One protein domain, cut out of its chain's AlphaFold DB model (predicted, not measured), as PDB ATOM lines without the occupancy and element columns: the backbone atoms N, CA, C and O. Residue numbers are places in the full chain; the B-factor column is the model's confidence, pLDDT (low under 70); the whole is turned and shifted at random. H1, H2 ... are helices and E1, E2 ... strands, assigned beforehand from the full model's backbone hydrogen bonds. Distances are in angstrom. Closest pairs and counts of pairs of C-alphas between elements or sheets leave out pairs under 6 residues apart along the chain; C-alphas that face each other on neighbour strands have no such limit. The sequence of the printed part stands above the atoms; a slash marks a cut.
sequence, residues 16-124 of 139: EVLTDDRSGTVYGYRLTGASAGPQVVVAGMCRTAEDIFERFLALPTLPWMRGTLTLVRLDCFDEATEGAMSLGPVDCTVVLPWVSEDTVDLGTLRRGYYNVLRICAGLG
ATOM      1  N   GLU A  16      23.637 -49.559  39.004       88.44
ATOM      2  CA  GLU A  16      22.276 -50.038  39.216       88.44
ATOM      3  C   GLU A  16      21.753 -50.635  37.905       88.44
ATOM      4  O   GLU A  16      21.855 -50.022  36.841       88.44
ATOM      5  N   VAL A  17      21.215 -51.850  37.977       88.12
ATOM      6  CA  VAL A  17      20.576 -52.511  36.836       88.12
ATOM      7  C   VAL A  17      19.130 -52.043  36.765       88.12
ATOM      8  O   VAL A  17      18.408 -52.107  37.758       88.12
ATOM      9  N   LEU A  18      18.718 -51.563  35.596       86.62
ATOM     10  CA  LEU A  18      17.357 -51.113  35.359       86.62
ATOM     11  C   LEU A  18      16.554 -52.265  34.769       86.62
ATOM     12  O   LEU A  18      16.786 -52.685  33.632       86.62
ATOM     13  N   THR A  19      15.614 -52.757  35.562       84.94
ATOM     14  CA  THR A  19      14.755 -53.888  35.222       84.94
ATOM     15  C   THR A  19      13.314 -53.418  35.169       84.94
ATOM     16  O   THR A  19      12.894 -52.597  35.981       84.94
ATOM     17  N   ASP A  20      12.570 -53.899  34.184       81.81
ATOM     18  CA  ASP A  20      11.142 -53.649  34.090       81.81
ATOM     19  C   ASP A  20      10.400 -54.506  35.125       81.81
ATOM     20  O   ASP A  20      10.553 -55.727  35.159       81.81
ATOM     21  N   ASP A  21       9.591 -53.871  35.973       79.19
ATOM     22  CA  ASP A  21       8.925 -54.536  37.102       79.19
ATOM     23  C   ASP A  21       7.869 -55.565  36.662       79.19
ATOM     24  O   ASP A  21       7.477 -56.429  37.448       79.19
ATOM     25  N   ARG A  22       7.377 -55.477  35.417       79.12
ATOM     26  CA  ARG A  22       6.315 -56.354  34.898       79.12
ATOM     27  C   ARG A  22       6.874 -57.605  34.236       79.12
ATOM     28  O   ARG A  22       6.370 -58.699  34.469       79.12
ATOM     29  N   SER A  23       7.878 -57.430  33.389       80.44
ATOM     30  CA  SER A  23       8.504 -58.494  32.601       80.44
ATOM     31  C   SER A  23       9.717 -59.112  33.297       80.44
ATOM     32  O   SER A  23      10.082 -60.248  33.002       80.44
ATOM     33  N   GLY A  24      10.349 -58.389  34.229       80.62
ATOM     34  CA  GLY A  24      11.648 -58.756  34.789       80.62
ATOM     35  C   GLY A  24      12.800 -58.575  33.793       80.62
ATOM     36  O   GLY A  24      13.923 -58.998  34.075       80.62
ATOM     37  N   THR A  25      12.543 -57.968  32.630       83.31
ATOM     38  CA  THR A  25      13.538 -57.761  31.576       83.31
ATOM     39  C   THR A  25      14.431 -56.575  31.921       83.31
ATOM     40  O   THR A  25      13.959 -55.487  32.252       83.31
ATOM     41  N   VAL A  26      15.746 -56.765  31.813       84.81
ATOM     42  CA  VAL A  26      16.714 -55.673  31.956       84.81
ATOM     43  C   VAL A  26      16.638 -54.774  30.724       84.81
ATOM     44  O   VAL A  26      16.921 -55.216  29.613       84.81
ATOM     45  N   TYR A  27      16.290 -53.506  30.924       85.56
ATOM     46  CA  TYR A  27      16.195 -52.511  29.853       85.56
ATOM     47  C   TYR A  27      17.325 -51.480  29.892       85.56
ATOM     48  O   TYR A  27      17.418 -50.626  29.009       85.56
ATOM     49  N   GLY A  28      18.200 -51.520  30.896       87.50
ATOM     50  CA  GLY A  28      19.292 -50.565  30.979       87.50
ATOM     51  C   GLY A  28      20.165 -50.694  32.214       87.50
ATOM     52  O   GLY A  28      19.989 -51.571  33.055       87.50
ATOM     53  N   TYR A  29      21.102 -49.760  32.320       88.44
ATOM     54  CA  TYR A  29      22.040 -49.661  33.429       88.44
ATOM     55  C   TYR A  29      22.233 -48.201  33.813       88.44
ATOM     56  O   TYR A  29      22.307 -47.328  32.952       88.44
ATOM     57  N   ARG A  30      22.358 -47.919  35.104       89.00
ATOM     58  CA  ARG A  30      22.610 -46.581  35.631       89.00
ATOM     59  C   ARG A  30      23.945 -46.572  36.358       89.00
ATOM     60  O   ARG A  30      24.166 -47.341  37.285       89.00
ATOM     61  N   LEU A  31      24.833 -45.689  35.917       89.12
ATOM     62  CA  LEU A  31      26.117 -45.413  36.545       89.12
ATOM     63  C   LEU A  31      26.003 -44.120  37.333       89.12
ATOM     64  O   LEU A  31      25.852 -43.050  36.743       89.12
ATOM     65  N   THR A  32      26.101 -44.205  38.650       87.88
ATOM     66  CA  THR A  32      26.039 -43.044  39.535       87.88
ATOM     67  C   THR A  32      27.440 -42.706  40.017       87.88
ATOM     68  O   THR A  32      28.136 -43.542  40.586       87.88
ATOM     69  N   GLY A  33      27.874 -41.476  39.764       84.25
ATOM     70  CA  GLY A  33      29.150 -40.968  40.244       84.25
ATOM     71  C   GLY A  33      29.142 -40.658  41.744       84.25
ATOM     72  O   GLY A  33      28.092 -40.544  42.372       84.25
ATOM     73  N   ALA A  34      30.320 -40.438  42.334       82.69
ATOM     74  CA  ALA A  34      30.456 -40.150  43.769       82.69
ATOM     75  C   ALA A  34      30.021 -38.729  44.178       82.69
ATOM     76  O   ALA A  34      30.147 -38.335  45.336       82.69
ATOM     77  N   SER A  35      29.583 -37.896  43.237       83.00
ATOM     78  CA  SER A  35      29.215 -36.503  43.497       83.00
ATOM     79  C   SER A  35      28.076 -36.059  42.597       83.00
ATOM     80  O   SER A  35      27.998 -36.468  41.441       83.00
ATOM     81  N   ALA A  36      27.240 -35.148  43.101       84.19
ATOM     82  CA  ALA A  36      26.171 -34.542  42.316       84.19
ATOM     83  C   ALA A  36      26.710 -33.841  41.054       84.19
ATOM     84  O   ALA A  36      27.770 -33.186  41.050       84.19
ATOM     85  N   GLY A  37      25.956 -33.980  39.971       87.50
ATOM     86  CA  GLY A  37      26.301 -33.467  38.657       87.50
ATOM     87  C   GLY A  37      25.231 -33.807  37.619       87.50
ATOM     88  O   GLY A  37      24.162 -34.280  37.999       87.50
ATOM     89  N   PRO A  38      25.533 -33.573  36.336       90.44
ATOM     90  CA  PRO A  38      24.575 -33.735  35.248       90.44
ATOM     91  C   PRO A  38      24.125 -35.178  35.028       90.44
ATOM     92  O   PRO A  38      24.877 -36.120  35.286       90.44
ATOM     93  N   GLN A  39      22.926 -35.347  34.486       91.50
ATOM     94  CA  GLN A  39      22.393 -36.630  34.065       91.50
ATOM     95  C   GLN A  39      22.450 -36.781  32.543       91.50
ATOM     96  O   GLN A  39      21.865 -35.997  31.794       91.50
ATOM     97  N   VAL A  40      23.134 -37.827  32.083       91.06
ATOM     98  CA  VAL A  40      23.231 -38.192  30.669       91.06
ATOM     99  C   VAL A  40      22.532 -39.519  30.437       91.06
ATOM    100  O   VAL A  40      22.818 -40.496  31.121       91.06
ATOM    101  N   VAL A  41      21.658 -39.567  29.437       91.12
ATOM    102  CA  VAL A  41      21.035 -40.802  28.958       91.12
ATOM    103  C   VAL A  41      21.667 -41.199  27.630       91.12
ATOM    104  O   VAL A  41      21.756 -40.390  26.713       91.12
ATOM    105  N   VAL A  42      22.100 -42.447  27.502       90.06
ATOM    106  CA  VAL A  42      22.620 -43.036  26.269       90.06
ATOM    107  C   VAL A  42      21.647 -44.108  25.815       90.06
ATOM    108  O   VAL A  42      21.502 -45.130  26.473       90.06
ATOM    109  N   ALA A  43      20.982 -43.886  24.692       89.44
ATOM    110  CA  ALA A  43      20.020 -44.822  24.137       89.44
ATOM    111  C   ALA A  43      20.630 -45.558  22.939       89.44
ATOM    112  O   ALA A  43      21.171 -44.922  22.035       89.44
ATOM    113  N   GLY A  44      20.546 -46.884  22.903       87.19
ATOM    114  CA  GLY A  44      21.043 -47.684  21.782       87.19
ATOM    115  C   GLY A  44      20.475 -49.097  21.777       87.19
ATOM    116  O   GLY A  44      19.784 -49.485  22.708       87.19
ATOM    117  N   MET A  45      20.763 -49.867  20.731       83.38
ATOM    118  CA  MET A  45      20.400 -51.289  20.693       83.38
ATOM    119  C   MET A  45      21.307 -52.116  21.611       83.38
ATOM    120  O   MET A  45      22.505 -51.823  21.694       83.38
ATOM    121  N   CYS A  46      20.734 -53.163  22.214       71.75
ATOM    122  CA  CYS A  46      21.321 -54.170  23.103       71.75
ATOM    123  C   CYS A  46      22.849 -54.258  23.051       71.75
ATOM    124  O   CYS A  46      23.526 -53.690  23.905       71.75
ATOM    125  N   ARG A  47      23.405 -54.849  21.987       76.38
ATOM    126  CA  ARG A  47      24.849 -55.099  21.883       76.38
ATOM    127  C   ARG A  47      25.703 -53.835  21.910       76.38
ATOM    128  O   ARG A  47      26.716 -53.781  22.589       76.38
ATOM    129  N   THR A  48      25.296 -52.788  21.189       75.81
ATOM    130  CA  THR A  48      26.095 -51.550  21.110       75.81
ATOM    131  C   THR A  48      26.067 -50.787  22.435       75.81
ATOM    132  O   THR A  48      27.076 -50.205  22.834       75.81
ATOM    133  N   ALA A  49      24.915 -50.768  23.110       77.38
ATOM    134  CA  ALA A  49      24.772 -50.136  24.414       77.38
ATOM    135  C   ALA A  49      25.564 -50.898  25.491       77.38
ATOM    136  O   ALA A  49      26.282 -50.267  26.264       77.38
ATOM    137  N   GLU A  50      25.497 -52.231  25.487       81.69
ATOM    138  CA  GLU A  50      26.225 -53.109  26.412       81.69
ATOM    139  C   GLU A  50      27.747 -53.016  26.213       81.69
ATOM    140  O   GLU A  50      28.468 -52.732  27.166       81.69
ATOM    141  N   ASP A  51      28.248 -53.096  24.976       82.31
ATOM    142  CA  ASP A  51      29.687 -52.977  24.688       82.31
ATOM    143  C   ASP A  51      30.269 -51.624  25.140       82.31
ATOM    144  O   ASP A  51      31.416 -51.513  25.592       82.31
ATOM    145  N   ILE A  52      29.492 -50.547  24.985       82.25
ATOM    146  CA  ILE A  52      29.890 -49.217  25.452       82.25
ATOM    147  C   ILE A  52      29.840 -49.162  26.978       82.25
ATOM    148  O   ILE A  52      30.765 -48.616  27.583       82.25
ATOM    149  N   PHE A  53      28.810 -49.738  27.596       83.75
ATOM    150  CA  PHE A  53      28.678 -49.826  29.045       83.75
ATOM    151  C   PHE A  53      29.849 -50.565  29.693       83.75
ATOM    152  O   PHE A  53      30.475 -50.019  30.598       83.75
ATOM    153  N   GLU A  54      30.211 -51.745  29.189       84.31
ATOM    154  CA  GLU A  54      31.343 -52.527  29.694       84.31
ATOM    155  C   GLU A  54      32.651 -51.729  29.633       84.31
ATOM    156  O   GLU A  54      33.448 -51.722  30.576       84.31
ATOM    157  N   ARG A  55      32.858 -50.960  28.557       83.12
ATOM    158  CA  ARG A  55      34.014 -50.056  28.455       83.12
ATOM    159  C   ARG A  55      33.960 -48.887  29.428       83.12
ATOM    160  O   ARG A  55      35.016 -48.395  29.825       83.12
ATOM    161  N   PHE A  56      32.771 -48.402  29.775       81.19
ATOM    162  CA  PHE A  56      32.614 -47.396  30.822       81.19
ATOM    163  C   PHE A  56      32.907 -47.993  32.198       81.19
ATOM    164  O   PHE A  56      33.652 -47.369  32.944       81.19
ATOM    165  N   LEU A  57      32.423 -49.203  32.492       81.50
ATOM    166  CA  LEU A  57      32.732 -49.954  33.717       81.50
ATOM    167  C   LEU A  57      34.229 -50.192  33.912       81.50
ATOM    168  O   LEU A  57      34.732 -50.113  35.029       81.50
ATOM    169  N   ALA A  58      34.959 -50.408  32.821       82.25
ATOM    170  CA  ALA A  58      36.407 -50.566  32.859       82.25
ATOM    171  C   ALA A  58      37.179 -49.259  33.142       82.25
ATOM    172  O   ALA A  58      38.408 -49.289  33.256       82.25
ATOM    173  N   LEU A  59      36.515 -48.097  33.236       76.75
ATOM    174  CA  LEU A  59      37.201 -46.837  33.510       76.75
ATOM    175  C   LEU A  59      37.630 -46.750  34.980       76.75
ATOM    176  O   LEU A  59      36.778 -46.679  35.866       76.75
ATOM    177  N   PRO A  60      38.934 -46.575  35.267       71.94
ATOM    178  CA  PRO A  60      39.412 -46.409  36.641       71.94
ATOM    179  C   PRO A  60      38.921 -45.103  37.283       71.94
ATOM    180  O   PRO A  60      39.019 -44.925  38.492       71.94
ATOM    181  N   THR A  61      38.406 -44.168  36.480       74.44
ATOM    182  CA  THR A  61      37.906 -42.865  36.927       74.44
ATOM    183  C   THR A  61      36.415 -42.859  37.256       74.44
ATOM    184  O   THR A  61      35.901 -41.798  37.597       74.44
ATOM    185  N   LEU A  62      35.708 -43.992  37.142       73.94
ATOM    186  CA  LEU A  62      34.281 -44.086  37.474       73.94
ATOM    187  C   LEU A  62      33.939 -43.558  38.876       73.94
ATOM    188  O   LEU A  62      33.019 -42.744  38.978       73.94
ATOM    189  N   PRO A  63      34.711 -43.889  39.933       73.19
ATOM    190  CA  PRO A  63      34.475 -43.342  41.269       73.19
ATOM    191  C   PRO A  63      34.615 -41.815  41.354       73.19
ATOM    192  O   PRO A  63      34.168 -41.211  42.320       73.19
ATOM    193  N   TRP A  64      35.240 -41.167  40.368       77.88
ATOM    194  CA  TRP A  64      35.394 -39.708  40.306       77.88
ATOM    195  C   TRP A  64      34.452 -39.045  39.305       77.88
ATOM    196  O   TRP A  64      34.553 -37.837  39.072       77.88
ATOM    197  N   MET A  65      33.550 -39.815  38.696       85.50
ATOM    198  CA  MET A  65      32.501 -39.252  37.867       85.50
ATOM    199  C   MET A  65      31.562 -38.404  38.733       85.50
ATOM    200  O   MET A  65      31.294 -38.719  39.895       85.50
ATOM    201  N   ARG A  66      31.059 -37.312  38.163       88.25
ATOM    202  CA  ARG A  66      29.975 -36.509  38.726       88.25
ATOM    203  C   ARG A  66      28.693 -36.769  37.956       88.25
ATOM    204  O   ARG A  66      28.732 -36.861  36.731       88.25
ATOM    205  N   GLY A  67      27.577 -36.784  38.667       89.69
ATOM    206  CA  GLY A  67      26.263 -37.005  38.082       89.69
ATOM    207  C   GLY A  67      26.021 -38.461  37.718       89.69
ATOM    208  O   GLY A  67      26.628 -39.364  38.299       89.69
ATOM    209  N   THR A  68      25.133 -38.673  36.756       90.75
ATOM    210  CA  THR A  68      24.588 -39.996  36.450       90.75
ATOM    211  C   THR A  68      24.638 -40.258  34.954       90.75
ATOM    212  O   THR A  68      24.207 -39.426  34.161       90.75
ATOM    213  N   LEU A  69      25.157 -41.415  34.556       90.62
ATOM    214  CA  LEU A  69      25.136 -41.894  33.179       90.62
ATOM    215  C   LEU A  69      24.206 -43.106  33.101       90.62
ATOM    216  O   LEU A  69      24.539 -44.181  33.588       90.62
ATOM    217  N   THR A  70      23.044 -42.933  32.489       90.75
ATOM    218  CA  THR A  70      22.084 -44.012  32.263       90.75
ATOM    219  C   THR A  70      22.222 -44.522  30.840       90.75
ATOM    220  O   THR A  70      22.140 -43.739  29.903       90.75
ATOM    221  N   LEU A  71      22.381 -45.825  30.653       89.12
ATOM    222  CA  LEU A  71      22.272 -46.472  29.357       89.12
ATOM    223  C   LEU A  71      20.934 -47.192  29.256       89.12
ATOM    224  O   LEU A  71      20.533 -47.895  30.178       89.12
ATOM    225  N   VAL A  72      20.257 -47.009  28.128       87.88
ATOM    226  CA  VAL A  72      18.930 -47.553  27.849       87.88
ATOM    227  C   VAL A  72      18.986 -48.359  26.559       87.88
ATOM    228  O   VAL A  72      19.467 -47.880  25.526       87.88
ATOM    229  N   ARG A  73      18.462 -49.579  26.629       86.81
ATOM    230  CA  ARG A  73      18.288 -50.487  25.504       86.81
ATOM    231  C   ARG A  73      16.983 -50.169  24.789       86.81
ATOM    232  O   ARG A  73      15.903 -50.341  25.345       86.81
ATOM    233  N   LEU A  74      17.091 -49.687  23.556       83.69
ATOM    234  CA  LEU A  74      15.942 -49.308  22.734       83.69
ATOM    235  C   LEU A  74      15.126 -50.521  22.271       83.69
ATOM    236  O   LEU A  74      13.919 -50.409  22.104       83.69
ATOM    237  N   ASP A  75      15.761 -51.678  22.112       81.06
ATOM    238  CA  ASP A  75      15.121 -52.947  21.747       81.06
ATOM    239  C   ASP A  75      14.224 -53.520  22.854       81.06
ATOM    240  O   ASP A  75      13.265 -54.222  22.556       81.06
ATOM    241  N   CYS A  76      14.499 -53.188  24.117       75.38
ATOM    242  CA  CYS A  76      13.665 -53.572  25.260       75.38
ATOM    243  C   CYS A  76      12.678 -52.471  25.667       75.38
ATOM    244  O   CYS A  76      11.954 -52.610  26.652       75.38
ATOM    245  N   PHE A  77      12.668 -51.348  24.946       69.81
ATOM    246  CA  PHE A  77      11.948 -50.153  25.370       69.81
ATOM    247  C   PHE A  77      10.436 -50.240  25.141       69.81
ATOM    248  O   PHE A  77       9.690 -49.603  25.880       69.81
ATOM    249  N   ASP A  78       9.981 -51.053  24.179       66.75
ATOM    250  CA  ASP A  78       8.546 -51.288  23.942       66.75
ATOM    251  C   ASP A  78       7.845 -51.861  25.189       66.75
ATOM    252  O   ASP A  78       6.673 -51.574  25.427       66.75
ATOM    253  N   GLU A  79       8.575 -52.598  26.031       60.62
ATOM    254  CA  GLU A  79       8.059 -53.183  27.274       60.62
ATOM    255  C   GLU A  79       8.339 -52.302  28.509       60.62
ATOM    256  O   GLU A  79       7.547 -52.302  29.445       60.62
ATOM    257  N   ALA A  80       9.405 -51.488  28.490       60.69
ATOM    258  CA  ALA A  80       9.948 -50.769  29.655       60.69
ATOM    259  C   ALA A  80       9.531 -49.284  29.788       60.69
ATOM    260  O   ALA A  80      10.194 -48.492  30.473       60.69
ATOM    261  N   THR A  81       8.446 -48.871  29.127       60.72
ATOM    262  CA  THR A  81       8.036 -47.454  29.025       60.72
ATOM    263  C   THR A  81       7.797 -46.769  30.377       60.72
ATOM    264  O   THR A  81       8.091 -45.581  30.507       60.72
ATOM    265  N   GLU A  82       7.327 -47.480  31.405       61.72
ATOM    266  CA  GLU A  82       7.086 -46.892  32.735       61.72
ATOM    267  C   GLU A  82       8.382 -46.622  33.518       61.72
ATOM    268  O   GLU A  82       8.521 -45.557  34.125       61.72
ATOM    269  N   GLY A  83       9.365 -47.525  33.450       61.59
ATOM    270  CA  GLY A  83      10.643 -47.373  34.152       61.59
ATOM    271  C   GLY A  83      11.497 -46.229  33.596       61.59
ATOM    272  O   GLY A  83      12.073 -45.437  34.347       61.59
ATOM    273  N   ALA A  84      11.507 -46.068  32.271       60.06
ATOM    274  CA  ALA A  84      12.263 -45.013  31.602       60.06
ATOM    275  C   ALA A  84      11.721 -43.593  31.850       60.06
ATOM    276  O   ALA A  84      12.483 -42.626  31.806       60.06
ATOM    277  N   MET A  85      10.426 -43.446  32.151       59.78
ATOM    278  CA  MET A  85       9.833 -42.151  32.517       59.78
ATOM    279  C   MET A  85      10.261 -41.669  33.915       59.78
ATOM    280  O   MET A  85      10.140 -40.484  34.217       59.78
ATOM    281  N   SER A  86      10.815 -42.555  34.751       69.81
ATOM    282  CA  SER A  86      11.257 -42.249  36.120       69.81
ATOM    283  C   SER A  86      12.712 -41.758  36.206       69.81
ATOM    284  O   SER A  86      13.276 -41.604  37.289       69.81
ATOM    285  N   LEU A  87      13.363 -41.492  35.068       71.69
ATOM    286  CA  LEU A  87      14.769 -41.076  35.055       71.69
ATOM    287  C   LEU A  87      15.004 -39.681  35.652       71.69
ATOM    288  O   LEU A  87      16.140 -39.385  35.998       71.69
ATOM    289  N   GLY A  88      13.970 -38.860  35.850       78.50
ATOM    290  CA  GLY A  88      14.126 -37.501  36.371       78.50
ATOM    291  C   GLY A  88      14.637 -36.515  35.307       78.50
ATOM    292  O   GLY A  88      14.512 -36.782  34.110       78.50
ATOM    293  N   PRO A  89      15.148 -35.335  35.709       83.19
ATOM    294  CA  PRO A  89      15.602 -34.314  34.770       83.19
ATOM    295  C   PRO A  89      16.892 -34.745  34.057       83.19
ATOM    296  O   PRO A  89      17.956 -34.821  34.662       83.19
ATOM    297  N   VAL A  90      16.793 -34.987  32.749       88.62
ATOM    298  CA  VAL A  90      17.926 -35.365  31.894       88.62
ATOM    299  C   VAL A  90      18.555 -34.118  31.274       88.62
ATOM    300  O   VAL A  90      17.891 -33.393  30.535       88.62
ATOM    301  N   ASP A  91      19.846 -33.890  31.525       89.94
ATOM    302  CA  ASP A  91      20.595 -32.771  30.939       89.94
ATOM    303  C   ASP A  91      20.973 -33.028  29.476       89.94
ATOM    304  O   ASP A  91      21.070 -32.098  28.673       89.94
ATOM    305  N   CYS A  92      21.226 -34.289  29.109       90.50
ATOM    306  CA  CYS A  92      21.582 -34.649  27.741       90.50
ATOM    307  C   CYS A  92      21.191 -36.087  27.390       90.50
ATOM    308  O   CYS A  92      21.470 -37.017  28.145       90.50
ATOM    309  N   THR A  93      20.630 -36.273  26.196       90.00
ATOM    310  CA  THR A  93      20.351 -37.595  25.624       90.00
ATOM    311  C   THR A  93      21.222 -37.825  24.396       90.00
ATOM    312  O   THR A  93      21.274 -36.997  23.486       90.00
ATOM    313  N   VAL A  94      21.895 -38.971  24.352       89.00
ATOM    314  CA  VAL A  94      22.771 -39.402  23.265       89.00
ATOM    315  C   VAL A  94      22.189 -40.663  22.657       89.00
ATOM    316  O   VAL A  94      22.110 -41.690  23.318       89.00
ATOM    317  N   VAL A  95      21.813 -40.605  21.385       88.19
ATOM    318  CA  VAL A  95      21.369 -41.795  20.656       88.19
ATOM    319  C   VAL A  95      22.569 -42.392  19.932       88.19
ATOM    320  O   VAL A  95      23.247 -41.712  19.154       88.19
ATOM    321  N   LEU A  96      22.868 -43.651  20.226       84.94
ATOM    322  CA  LEU A  96      23.910 -44.408  19.554       84.94
ATOM    323  C   LEU A  96      23.450 -44.760  18.133       84.94
ATOM    324  O   LEU A  96      22.268 -45.039  17.920       84.94
ATOM    325  N   PRO A  97      24.363 -44.745  17.148       79.62
ATOM    326  CA  PRO A  97      24.020 -45.142  15.793       79.62
ATOM    327  C   PRO A  97      23.518 -46.585  15.792       79.62
ATOM    328  O   PRO A  97      24.074 -47.441  16.479       79.62
ATOM    329  N   TRP A  98      22.478 -46.849  15.003       74.31
ATOM    330  CA  TRP A  98      22.012 -48.210  14.789       74.31
ATOM    331  C   TRP A  98      23.085 -48.998  14.040       74.31
ATOM    332  O   TRP A  98      23.554 -48.573  12.982       74.31
ATOM    333  N   VAL A  99      23.480 -50.135  14.603       70.25
ATOM    334  CA  VAL A  99      24.407 -51.070  13.974       70.25
ATOM    335  C   VAL A  99      23.732 -52.431  13.963       70.25
ATOM    336  O   VAL A  99      23.270 -52.902  15.000       70.25
ATOM    337  N   SER A 100      23.625 -53.033  12.779       67.56
ATOM    338  CA  SER A 100      23.125 -54.401  12.641       67.56
ATOM    339  C   SER A 100      24.108 -55.365  13.310       67.56
ATOM    340  O   SER A 100      25.324 -55.172  13.200       67.56
ATOM    341  N   GLU A 101      23.588 -56.390  13.992       66.06
ATOM    342  CA  GLU A 101      24.375 -57.346  14.786       66.06
ATOM    343  C   GLU A 101      25.510 -58.009  13.989       66.06
ATOM    344  O   GLU A 101      26.571 -58.282  14.548       66.06
ATOM    345  N   ASP A 102      25.335 -58.160  12.675       66.94
ATOM    346  CA  ASP A 102      26.304 -58.795  11.776       66.94
ATOM    347  C   ASP A 102      27.480 -57.883  11.376       66.94
ATOM    348  O   ASP A 102      28.423 -58.323  10.720       66.94
ATOM    349  N   THR A 103      27.436 -56.593  11.730       65.19
ATOM    350  CA  THR A 103      28.348 -55.566  11.183       65.19
ATOM    351  C   THR A 103      28.907 -54.608  12.231       65.19
ATOM    352  O   THR A 103      29.302 -53.485  11.905       65.19
ATOM    353  N   VAL A 104      28.963 -55.026  13.499       66.12
ATOM    354  CA  VAL A 104      29.542 -54.196  14.562       66.12
ATOM    355  C   VAL A 104      31.053 -54.054  14.370       66.12
ATOM    356  O   VAL A 104      31.859 -54.829  14.875       66.12
ATOM    357  N   ASP A 105      31.447 -53.024  13.622       77.88
ATOM    358  CA  ASP A 105      32.839 -52.613  13.500       77.88
ATOM    359  C   ASP A 105      33.312 -51.942  14.802       77.88
ATOM    360  O   ASP A 105      32.685 -51.010  15.329       77.88
ATOM    361  N   LEU A 106      34.487 -52.361  15.280       78.38
ATOM    362  CA  LEU A 106      35.179 -51.778  16.431       78.38
ATOM    363  C   LEU A 106      35.362 -50.262  16.282       78.38
ATOM    364  O   LEU A 106      35.354 -49.542  17.286       78.38
ATOM    365  N   GLY A 107      35.512 -49.757  15.053       81.19
ATOM    366  CA  GLY A 107      35.594 -48.328  14.762       81.19
ATOM    367  C   GLY A 107      34.314 -47.557  15.100       81.19
ATOM    368  O   GLY A 107      34.383 -46.417  15.571       81.19
ATOM    369  N   THR A 108      33.141 -48.160  14.910       81.50
ATOM    370  CA  THR A 108      31.842 -47.554  15.247       81.50
ATOM    371  C   THR A 108      31.600 -47.568  16.753       81.50
ATOM    372  O   THR A 108      31.300 -46.513  17.317       81.50
ATOM    373  N   LEU A 109      31.868 -48.692  17.428       81.06
ATOM    374  CA  LEU A 109      31.825 -48.775  18.895       81.06
ATOM    375  C   LEU A 109      32.769 -47.768  19.551       81.06
ATOM    376  O   LEU A 109      32.394 -47.033  20.463       81.06
ATOM    377  N   ARG A 110      34.007 -47.681  19.050       84.12
ATOM    378  CA  ARG A 110      35.009 -46.736  19.550       84.12
ATOM    379  C   ARG A 110      34.550 -45.289  19.371       84.12
ATOM    380  O   ARG A 110      34.727 -44.487  20.284       84.12
ATOM    381  N   ARG A 111      33.937 -44.950  18.232       84.69
ATOM    382  CA  ARG A 111      33.363 -43.615  18.000       84.69
ATOM    383  C   ARG A 111      32.200 -43.317  18.940       84.69
ATOM    384  O   ARG A 111      32.197 -42.233  19.517       84.69
ATOM    385  N   GLY A 112      31.272 -44.257  19.126       85.12
ATOM    386  CA  GLY A 112      30.159 -44.124  20.070       85.12
ATOM    387  C   GLY A 112      30.661 -43.867  21.489       85.12
ATOM    388  O   GLY A 112      30.328 -42.848  22.091       85.12
ATOM    389  N   TYR A 113      31.582 -44.708  21.959       86.44
ATOM    390  CA  TYR A 113      32.235 -44.572  23.257       86.44
ATOM    391  C   TYR A 113      32.902 -43.199  23.456       86.44
ATOM    392  O   TYR A 113      32.601 -42.491  24.417       86.44
ATOM    393  N   TYR A 114      33.762 -42.762  22.525       87.44
ATOM    394  CA  TYR A 114      34.405 -41.445  22.639       87.44
ATOM    395  C   TYR A 114      33.432 -40.278  22.484       87.44
ATOM    396  O   TYR A 114      33.722 -39.178  22.955       87.44
ATOM    397  N   ASN A 115      32.299 -40.475  21.809       88.44
ATOM    398  CA  ASN A 115      31.259 -39.462  21.736       88.44
ATOM    399  C   ASN A 115      30.594 -39.267  23.099       88.44
ATOM    400  O   ASN A 115      30.550 -38.138  23.579       88.44
ATOM    401  N   VAL A 116      30.186 -40.360  23.752       88.56
ATOM    402  CA  VAL A 116      29.627 -40.320  25.111       88.56
ATOM    403  C   VAL A 116      30.644 -39.717  26.083       88.56
ATOM    404  O   VAL A 116      30.325 -38.754  26.771       88.56
ATOM    405  N   LEU A 117      31.904 -40.173  26.065       87.44
ATOM    406  CA  LEU A 117      32.960 -39.600  26.911       87.44
ATOM    407  C   LEU A 117      33.128 -38.094  26.712       87.44
ATOM    408  O   LEU A 117      33.297 -37.352  27.676       87.44
ATOM    409  N   ARG A 118      33.102 -37.625  25.464       87.50
ATOM    410  CA  ARG A 118      33.255 -36.203  25.150       87.50
ATOM    411  C   ARG A 118      32.076 -35.374  25.640       87.50
ATOM    412  O   ARG A 118      32.301 -34.258  26.097       87.50
ATOM    413  N   ILE A 119      30.866 -35.919  25.594       89.19
ATOM    414  CA  ILE A 119      29.665 -35.287  26.150       89.19
ATOM    415  C   ILE A 119      29.771 -35.219  27.675       89.19
ATOM    416  O   ILE A 119      29.698 -34.126  28.234       89.19
ATOM    417  N   CYS A 120      30.093 -36.334  28.338       87.56
ATOM    418  CA  CYS A 120      30.332 -36.368  29.783       87.56
ATOM    419  C   CYS A 120      31.432 -35.372  30.200       87.56
ATOM    420  O   CYS A 120      31.288 -34.638  31.177       87.56
ATOM    421  N   ALA A 121      32.525 -35.276  29.438       87.12
ATOM    422  CA  ALA A 121      33.601 -34.317  29.697       87.12
ATOM    423  C   ALA A 121      33.180 -32.863  29.443       87.12
ATOM    424  O   ALA A 121      33.639 -31.959  30.146       87.12
ATOM    425  N   GLY A 122      32.337 -32.618  28.438       87.25
ATOM    426  CA  GLY A 122      31.769 -31.303  28.131       87.25
ATOM    427  C   GLY A 122      30.865 -30.795  29.251       87.25
ATOM    428  O   GLY A 122      30.981 -29.640  29.647       87.25
ATOM    429  N   LEU A 123      30.065 -31.692  29.830       87.81
ATOM    430  CA  LEU A 123      29.187 -31.431  30.973       87.81
ATOM    431  C   LEU A 123      29.931 -31.389  32.321       87.81
ATOM    432  O   LEU A 123      29.347 -31.074  33.352       87.81
ATOM    433  N   GLY A 124      31.232 -31.694  32.338       86.25
ATOM    434  CA  GLY A 124      32.029 -31.712  33.567       86.25
ATOM    435  C   GLY A 124      31.763 -32.923  34.467       86.25
ATOM    436  O   GLY A 124      32.156 -32.903  35.633       86.25
TER     437      GLY A 124
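Overview. This is residues 16 to 124 of the 139 residues of an uncharacterized protein of Maliponia aquimaris (UniProt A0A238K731). A twisted, mixed sheet of five strands has helices over both faces: H1 and the long H3 cover one face, crossing each other at a steep angle, and the short H2 covers part of the other. E1 and E2 form a hairpin at one edge of the sheet, and E5 makes the other edge. The printed part has 109 residues, with five named strands and three named helices in the order E1, E2, E3, H1, E4, H2, E5, H3; the sheet's order is E1, E2, E4, E3, E5, and the class is mixed, helices and strands. It is compact, with a radius of gyration of the C-alphas of 13.4 A and spans of 33 by 33 by 21 A.

Arrangement. E1, residues 16 to 19, and E2, residues 26 to 32, are an antiparallel hairpin, with N 16 and O 30 2.9 A apart. E3, residues 35 to 44, bends by 60 degrees at residue 38. H1, residues 46 to 57, is on the sheet at a height of 9.0 A. E4, residues 66 to 73, is antiparallel to E2, with N 31 and O 69 2.8 A apart, and parallel to E3, with N 42 and O 70 2.7 A apart. E3, H1 and E4 form a strand-helix-strand unit, two parallel neighbour strands with a helix between them in the chain, and its crossover is right-handed. H1 runs along the strands, at 12 degrees to E4 on the local plane; the closest C-alphas of H1 and E4, those of Cys 46 and Arg 73, are 5.3 A apart. H2, residues 81 to 87, is on the opposite face from H1, at a height of 9.1 A. E5, residues 92 to 95, is parallel to E3, with N 43 and O 94 2.8 A apart. E4, H2 and E5 form a split strand-helix-strand unit, with E3 between the two strands in the sheet; its crossover is right-handed. H3, residues 106 to 122, is on the same face as H1, over E3, at a height of 10.8 A. With residues 109 to 113 alone, H3 touches H1 at a steep tilt of 55 degrees, the same way; their closest C-alphas, those of Ile 52 and Tyr 113, are 5.6 A apart. H2 is apart from H1 and H3. In H1 and H3 every O i to N i+4 pair is within hydrogen-bond range; in H2 0 of 3 are, and 2 of 4 O i to N i+3 pairs.

Along the chain. E1 begins at C-alpha 16, (22.276, -50.038, 39.216). E3 measures 25.8 A from first to last C-alpha, E4 22.5 A and H1 16.1 A. H3 measures 23.8 A and ends at C-alpha 122, (31.769, -31.303, 28.131).

Size, cuts and confidence. The two C-alphas farthest apart, those of Ala 36 and Asp 102, are 39.0 A apart. The printed part has no cut and no long link. Residues 77 to 86 and 100 to 104 have pLDDT under 70; the mean of the printed part is 81.3.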